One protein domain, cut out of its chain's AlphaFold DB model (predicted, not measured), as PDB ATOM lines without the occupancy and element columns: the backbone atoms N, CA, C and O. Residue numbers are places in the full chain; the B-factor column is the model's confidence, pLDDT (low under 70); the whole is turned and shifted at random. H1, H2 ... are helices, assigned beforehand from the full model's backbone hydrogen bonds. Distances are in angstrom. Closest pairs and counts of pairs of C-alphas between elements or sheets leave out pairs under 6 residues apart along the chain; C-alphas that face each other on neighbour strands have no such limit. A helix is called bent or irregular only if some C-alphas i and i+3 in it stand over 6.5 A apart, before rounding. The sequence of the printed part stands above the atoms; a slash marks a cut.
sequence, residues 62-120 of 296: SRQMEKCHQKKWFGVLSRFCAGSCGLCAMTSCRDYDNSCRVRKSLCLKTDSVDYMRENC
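What this domain is: This is residues 62 to 120 of the 296 residues of the protein "Hypothetical protein" of Meloidogyne enterolobii (UniProt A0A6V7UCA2). With little regular structure, this is a loose rod of two small lobes: irregular H1 with the loops before it at one end, H2 and H3 meeting at a corner at the other. Between them runs residues 81 to 103, a long stretch with no named element. The printed part has 59 residues, 22 of them in three named helices in the order H1, H2, H3, with no named strand: all helix. The radius of gyration of the C-alphas is 13.8 A, and the spans are 41 by 19 by 18 A.

Where its parts are: H1, residues 71 to 80, begins at C-alpha 71 (375.962, 402.087, 386.775) and is 15.0 A long; it is irregular, with C-alphas 72 and 75 7.4 A apart. H2, residues 104 to 108, is only just irregular, with C-alphas 105 and 108 6.6 A apart. H3, residues 113 to 119, ends at C-alpha 119 (362.651, 382.877, 401.448).

How they stand to each other: H1 is apart from H2 and H3. H2 and H3 touch only at the corner by their tight link; their closest C-alphas, of Cys 107 and Val 113, are 5.4 A apart. Every O i to N i+4 pair is within hydrogen-bond range in H3, 3 of 6 in H1 and 0 of 1 in H2, where 1 of 2 O i to N i+3 pairs is.

The domain as a whole: The farthest C-alphas, of Glu 66 and Asp 111, are 41.2 A apart. The printed part has no cut; the link from H1 to H2 is long. No printed residue is under pLDDT 70.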
ATOM      1  N   SER A  62     369.227 408.839 401.739       90.62
ATOM      2  CA  SER A  62     368.517 410.085 401.432       90.62
ATOM      3  C   SER A  62     369.386 411.073 400.650       90.62
ATOM      4  O   SER A  62     368.876 411.837 399.835       90.62
ATOM      5  N   ARG A  63     370.711 411.032 400.833       92.81
ATOM      6  CA  ARG A  63     371.661 411.892 400.107       92.81
ATOM      7  C   ARG A  63     372.159 411.304 398.789       92.81
ATOM      8  O   ARG A  63     372.810 412.015 398.029       92.81
ATOM      9  N   GLN A  64     371.905 410.023 398.514       92.69
ATOM     10  CA  GLN A  64     372.410 409.340 397.315       92.69
ATOM     11  C   GLN A  64     371.336 409.085 396.246       92.69
ATOM     12  O   GLN A  64     371.606 408.359 395.290       92.69
ATOM     13  N   MET A  65     370.146 409.687 396.354       90.00
ATOM     14  CA  MET A  65     369.023 409.408 395.443       90.00
ATOM     15  C   MET A  65     369.356 409.625 393.956       90.00
ATOM     16  O   MET A  65     368.943 408.851 393.097       90.00
ATOM     17  N   GLU A  66     370.179 410.622 393.629       92.06
ATOM     18  CA  GLU A  66     370.590 410.907 392.242       92.06
ATOM     19  C   GLU A  66     371.519 409.839 391.645       92.06
ATOM     20  O   GLU A  66     371.704 409.740 390.430       92.06
ATOM     21  N   LYS A  67     372.130 409.017 392.502       94.25
ATOM     22  CA  LYS A  67     373.077 407.976 392.103       94.25
ATOM     23  C   LYS A  67     372.410 406.624 391.883       94.25
ATOM     24  O   LYS A  67     373.060 405.734 391.340       94.25
ATOM     25  N   CYS A  68     371.131 406.472 392.231       89.88
ATOM     26  CA  CYS A  68     370.390 405.212 392.123       89.88
ATOM     27  C   CYS A  68     370.410 404.607 390.707       89.88
ATOM     28  O   CYS A  68     370.409 403.389 390.557       89.88
ATOM     29  N   HIS A  69     370.488 405.446 389.669       87.56
ATOM     30  CA  HIS A  69     370.519 405.017 388.264       87.56
ATOM     31  C   HIS A  69     371.921 405.039 387.639       87.56
ATOM     32  O   HIS A  69     372.085 404.744 386.456       87.56
ATOM     33  N   GLN A  70     372.955 405.385 388.410       92.75
ATOM     34  CA  GLN A  70     374.326 405.398 387.915       92.75
ATOM     35  C   GLN A  70     374.913 403.988 387.992       92.75
ATOM     36  O   GLN A  70     375.033 403.427 389.079       92.75
ATOM     37  N   LYS A  71     375.372 403.440 386.857       90.25
ATOM     38  CA  LYS A  71     375.962 402.087 386.775       90.25
ATOM     39  C   LYS A  71     377.056 401.848 387.826       90.25
ATOM     40  O   LYS A  71     377.097 400.790 388.440       90.25
ATOM     41  N   LYS A  72     377.890 402.863 388.089       91.44
ATOM     42  CA  LYS A  72     378.963 402.816 389.099       91.44
ATOM     43  C   LYS A  72     378.449 402.582 390.527       91.44
ATOM     44  O   LYS A  72     379.138 401.960 391.325       91.44
ATOM     45  N   TRP A  73     377.271 403.105 390.853       89.56
ATOM     46  CA  TRP A  73     376.693 403.054 392.199       89.56
ATOM     47  C   TRP A  73     375.613 401.992 392.349       89.56
ATOM     48  O   TRP A  73     375.247 401.667 393.473       89.56
ATOM     49  N   PHE A  74     375.138 401.429 391.240       86.75
ATOM     50  CA  PHE A  74     374.034 400.482 391.224       86.75
ATOM     51  C   PHE A  74     374.259 399.298 392.171       86.75
ATOM     52  O   PHE A  74     373.418 399.051 393.025       86.75
ATOM     53  N   GLY A  75     375.404 398.609 392.105       83.75
ATOM     54  CA  GLY A  75     375.684 397.462 392.987       83.75
ATOM     55  C   GLY A  75     375.679 397.811 394.482       83.75
ATOM     56  O   GLY A  75     375.198 397.046 395.311       83.75
ATOM     57  N   VAL A  76     376.158 399.005 394.824       87.31
ATOM     58  CA  VAL A  76     376.204 399.500 396.203       87.31
ATOM     59  C   VAL A  76     374.809 399.933 396.675       87.31
ATOM     60  O   VAL A  76     374.335 399.496 397.721       87.31
ATOM     61  N   LEU A  77     374.112 400.761 395.898       89.19
ATOM     62  CA  LEU A  77     372.811 401.318 396.279       89.19
ATOM     63  C   LEU A  77     371.678 400.298 396.183       89.19
ATOM     64  O   LEU A  77     370.761 400.345 396.988       89.19
ATOM     65  N   SER A  78     371.755 399.334 395.270       85.56
ATOM     66  CA  SER A  78     370.812 398.210 395.219       85.56
ATOM     67  C   SER A  78     370.917 397.274 396.424       85.56
ATOM     68  O   SER A  78     369.989 396.516 396.686       85.56
ATOM     69  N   ARG A  79     372.022 397.335 397.175       81.00
ATOM     70  CA  ARG A  79     372.202 396.603 398.430       81.00
ATOM     71  C   ARG A  79     371.764 397.427 399.630       81.00
ATOM     72  O   ARG A  79     370.916 396.984 400.393       81.00
ATOM     73  N   PHE A  80     372.370 398.598 399.803       85.56
ATOM     74  CA  PHE A  80     372.216 399.380 401.028       85.56
ATOM     75  C   PHE A  80     371.031 400.343 400.979       85.56
ATOM     76  O   PHE A  80     370.479 400.677 402.016       85.56
ATOM     77  N   CYS A  81     370.631 400.775 399.785       90.25
ATOM     78  CA  CYS A  81     369.610 401.797 399.572       90.25
ATOM     79  C   CYS A  81     368.485 401.297 398.662       90.25
ATOM     80  O   CYS A  81     367.930 402.055 397.867       90.25
ATOM     81  N   ALA A  82     368.200 399.996 398.711       86.56
ATOM     82  CA  ALA A  82     367.268 399.359 397.797       86.56
ATOM     83  C   ALA A  82     365.847 399.929 397.927       86.56
ATOM     84  O   ALA A  82     365.158 400.057 396.915       86.56
ATOM     85  N   GLY A  83     365.436 400.309 399.139       85.38
ATOM     86  CA  GLY A  83     364.147 400.939 399.410       85.38
ATOM     87  C   GLY A  83     364.103 402.368 398.877       85.38
ATOM     88  O   GLY A  83     363.251 402.683 398.047       85.38
ATOM     89  N   SER A  84     365.066 403.211 399.268       87.69
ATOM     90  CA  SER A  84     365.167 404.603 398.798       87.69
ATOM     91  C   SER A  84     365.307 404.703 397.278       87.69
ATOM     92  O   SER A  84     364.694 405.562 396.650       87.69
ATOM     93  N   CYS A  85     366.094 403.818 396.666       87.75
ATOM     94  CA  CYS A  85     366.322 403.811 395.225       87.75
ATOM     95  C   CYS A  85     365.241 403.067 394.425       87.75
ATOM     96  O   CYS A  85     365.308 403.058 393.196       87.75
ATOM     97  N   GLY A  86     364.275 402.415 395.081       83.75
ATOM     98  CA  GLY A  86     363.270 401.586 394.407       83.75
ATOM     99  C   GLY A  86     363.859 400.372 393.674       83.75
ATOM    100  O   GLY A  86     363.286 399.890 392.702       83.75
ATOM    101  N   LEU A  87     365.013 399.873 394.127       85.44
ATOM    102  CA  LEU A  87     365.768 398.771 393.514       85.44
ATOM    103  C   LEU A  87     365.442 397.406 394.137       85.44
ATOM    104  O   LEU A  87     366.107 396.414 393.842       85.44
ATOM    105  N   CYS A  88     364.404 397.326 394.970       83.12
ATOM    106  CA  CYS A  88     363.995 396.101 395.651       83.12
ATOM    107  C   CYS A  88     363.761 394.913 394.691       83.12
ATOM    108  O   CYS A  88     364.090 393.779 395.030       83.12
ATOM    109  N   ALA A  89     363.264 395.135 393.477       80.31
ATOM    110  CA  ALA A  89     363.047 394.050 392.513       80.31
ATOM    111  C   ALA A  89     364.278 393.759 391.635       80.31
ATOM    112  O   ALA A  89     364.285 392.779 390.893       80.31
ATOM    113  N   MET A  90     365.304 394.614 391.679       75.44
ATOM    114  CA  MET A  90     366.380 394.623 390.683       75.44
ATOM    115  C   MET A  90     367.607 393.796 391.079       75.44
ATOM    116  O   MET A  90     368.530 393.666 390.282       75.44
ATOM    117  N   THR A  91     367.627 393.212 392.279       74.31
ATOM    118  CA  THR A  91     368.703 392.308 392.707       74.31
ATOM    119  C   THR A  91     368.229 390.863 392.746       74.31
ATOM    120  O   THR A  91     367.092 390.585 393.122       74.31
ATOM    121  N   SER A  92     369.134 389.926 392.461       75.75
ATOM    122  CA  SER A  92     368.895 388.484 392.623       75.75
ATOM    123  C   SER A  92     368.535 388.095 394.063       75.75
ATOM    124  O   SER A  92     367.823 387.117 394.283       75.75
ATOM    125  N   CYS A  93     368.988 388.879 395.043       79.50
ATOM    126  CA  CYS A  93     368.609 388.706 396.435       79.50
ATOM    127  C   CYS A  93     367.298 389.436 396.753       79.50
ATOM    128  O   CYS A  93     367.261 390.665 396.767       79.50
ATOM    129  N   ARG A  94     366.230 388.695 397.041       85.69
ATOM    130  CA  ARG A  94     364.920 389.235 397.424       85.69
ATOM    131  C   ARG A  94     364.247 388.332 398.447       85.69
ATOM    132  O   ARG A  94     364.665 387.192 398.636       85.69
ATOM    133  N   ASP A  95     363.196 388.853 399.059       87.12
ATOM    134  CA  ASP A  95     362.299 388.054 399.878       87.12
ATOM    135  C   ASP A  95     361.197 387.474 398.983       87.12
ATOM    136  O   ASP A  95     360.685 388.151 398.092       87.12
ATOM    137  N   TYR A  96     360.878 386.203 399.195       88.19
ATOM    138  CA  TYR A  96     359.819 385.467 398.507       88.19
ATOM    139  C   TYR A  96     358.568 385.318 399.367       88.19
ATOM    140  O   TYR A  96     357.484 385.095 398.833       88.19
ATOM    141  N   ASP A  97     358.708 385.436 400.687       89.06
ATOM    142  CA  ASP A  97     357.602 385.280 401.619       89.06
ATOM    143  C   ASP A  97     357.149 386.626 402.208       89.06
ATOM    144  O   ASP A  97     357.922 387.381 402.797       89.06
ATOM    145  N   ASN A  98     355.852 386.921 402.098       85.56
ATOM    146  CA  ASN A  98     355.270 388.202 402.524       85.56
ATOM    147  C   ASN A  98     355.411 388.475 404.028       85.56
ATOM    148  O   ASN A  98     355.338 389.620 404.474       85.56
ATOM    149  N   SER A  99     355.631 387.438 404.833       87.81
ATOM    150  CA  SER A  99     355.766 387.547 406.283       87.81
ATOM    151  C   SER A  99     357.218 387.603 406.763       87.81
ATOM    152  O   SER A  99     357.451 387.587 407.976       87.81
ATOM    153  N   CYS A 100     358.201 387.729 405.862       88.75
ATOM    154  CA  CYS A 100     359.610 387.886 406.238       88.75
ATOM    155  C   CYS A 100     359.819 389.020 407.248       88.75
ATOM    156  O   CYS A 100     360.486 388.817 408.262       88.75
ATOM    157  N   ARG A 101     359.157 390.170 407.049       85.88
ATOM    158  CA  ARG A 101     359.200 391.316 407.977       85.88
ATOM    159  C   ARG A 101     358.813 390.931 409.409       85.88
ATOM    160  O   ARG A 101     359.510 391.290 410.354       85.88
ATOM    161  N   VAL A 102     357.733 390.167 409.565       88.50
ATOM    162  CA  VAL A 102     357.233 389.707 410.874       88.50
ATOM    163  C   VAL A 102     358.150 388.630 411.459       88.50
ATOM    164  O   VAL A 102     358.378 388.579 412.666       88.50
ATOM    165  N   ARG A 103     358.726 387.784 410.601       91.44
ATOM    166  CA  ARG A 103     359.572 386.648 410.979       91.44
ATOM    167  C   ARG A 103     361.063 386.975 411.058       91.44
ATOM    168  O   ARG A 103     361.867 386.065 411.225       91.44
ATOM    169  N   LYS A 104     361.457 388.252 411.040       89.12
ATOM    170  CA  LYS A 104     362.867 388.682 411.111       89.12
ATOM    171  C   LYS A 104     363.624 388.120 412.323       89.12
ATOM    172  O   LYS A 104     364.818 387.851 412.245       89.12
ATOM    173  N   SER A 105     362.944 387.869 413.440       91.31
ATOM    174  CA  SER A 105     363.555 387.235 414.620       91.31
ATOM    175  C   SER A 105     363.999 385.782 414.387       91.31
ATOM    176  O   SER A 105     364.833 385.269 415.132       91.31
ATOM    177  N   LEU A 106     363.477 385.112 413.354       94.38
ATOM    178  CA  LEU A 106     363.843 383.745 412.984       94.38
ATOM    179  C   LEU A 106     365.165 383.668 412.210       94.38
ATOM    180  O   LEU A 106     365.735 382.585 412.127       94.38
ATOM    181  N   CYS A 107     365.691 384.789 411.701       92.00
ATOM    182  CA  CYS A 107     366.945 384.819 410.937       92.00
ATOM    183  C   CYS A 107     368.139 384.242 411.720       92.00
ATOM    184  O   CYS A 107     369.077 383.725 411.123       92.00
ATOM    185  N   LEU A 108     368.112 384.317 413.054       89.06
ATOM    186  CA  LEU A 108     369.186 383.830 413.925       89.06
ATOM    187  C   LEU A 108     368.890 382.455 414.545       89.06
ATOM    188  O   LEU A 108     369.737 381.908 415.254       89.06
ATOM    189  N   LYS A 109     367.695 381.890 414.322       91.69
ATOM    190  CA  LYS A 109     367.332 380.591 414.892       91.69
ATOM    191  C   LYS A 109     367.822 379.466 413.992       91.69
ATOM    192  O   LYS A 109     367.524 379.435 412.803       91.69
ATOM    193  N   THR A 110     368.547 378.516 414.572       90.94
ATOM    194  CA  THR A 110     369.197 377.420 413.835       90.94
ATOM    195  C   THR A 110     368.227 376.503 413.098       90.94
ATOM    196  O   THR A 110     368.606 375.907 412.103       90.94
ATOM    197  N   ASP A 111     366.997 376.364 413.587       93.19
ATOM    198  CA  ASP A 111     365.945 375.547 412.968       93.19
ATOM    199  C   ASP A 111     365.283 376.230 411.761       93.19
ATOM    200  O   ASP A 111     364.726 375.563 410.895       93.19
ATOM    201  N   SER A 112     365.351 377.559 411.702       93.00
ATOM    202  CA  SER A 112     364.651 378.386 410.721       93.00
ATOM    203  C   SER A 112     365.604 379.056 409.732       93.00
ATOM    204  O   SER A 112     365.153 379.582 408.718       93.00
ATOM    205  N   VAL A 113     366.914 379.055 410.007       90.62
ATOM    206  CA  VAL A 113     367.920 379.788 409.227       90.62
ATOM    207  C   VAL A 113     367.934 379.382 407.754       90.62
ATOM    208  O   VAL A 113     368.087 380.253 406.905       90.62
ATOM    209  N   ASP A 114     367.716 378.104 407.436       92.12
ATOM    210  CA  ASP A 114     367.687 377.618 406.050       92.12
ATOM    211  C   ASP A 114     366.467 378.162 405.302       92.12
ATOM    212  O   ASP A 114     366.602 378.792 404.254       92.12
ATOM    213  N   TYR A 115     365.281 378.041 405.905       94.50
ATOM    214  CA  TYR A 115     364.055 378.616 405.357       94.50
ATOM    215  C   TYR A 115     364.174 380.133 405.170       94.50
ATOM    216  O   TYR A 115     363.820 380.667 404.117       94.50
ATOM    217  N   MET A 116     364.698 380.828 406.180       93.69
ATOM    218  CA  MET A 116     364.883 382.276 406.149       93.69
ATOM    219  C   MET A 116     365.946 382.691 405.124       93.69
ATOM    220  O   MET A 116     365.832 383.754 404.523       93.69
ATOM    221  N   ARG A 117     366.954 381.855 404.867       89.75
ATOM    222  CA  ARG A 117     367.949 382.075 403.812       89.75
ATOM    223  C   ARG A 117     367.361 381.949 402.419       89.75
ATOM    224  O   ARG A 117     367.738 382.724 401.550       89.75
ATOM    225  N   GLU A 118     366.453 381.010 402.210       90.31
ATOM    226  CA  GLU A 118     365.827 380.797 400.906       90.31
ATOM    227  C   GLU A 118     364.706 381.803 400.625       90.31
ATOM    228  O   GLU A 118     364.599 382.309 399.510       90.31
ATOM    229  N   ASN A 119     363.893 382.124 401.634       91.88
ATOM    230  CA  ASN A 119     362.651 382.877 401.448       91.88
ATOM    231  C   ASN A 119     362.719 384.318 401.955       91.88
ATOM    232  O   ASN A 119     361.913 385.139 401.532       91.88
ATOM    233  N   CYS A 120     363.667 384.634 402.836       91.56
ATOM    234  CA  CYS A 120     363.791 385.932 403.503       91.56
ATOM    235  C   CYS A 120     365.231 386.463 403.459       91.56
ATOM    236  O   CYS A 120     365.702 387.111 404.402       91.56
TER     237      CYS A 120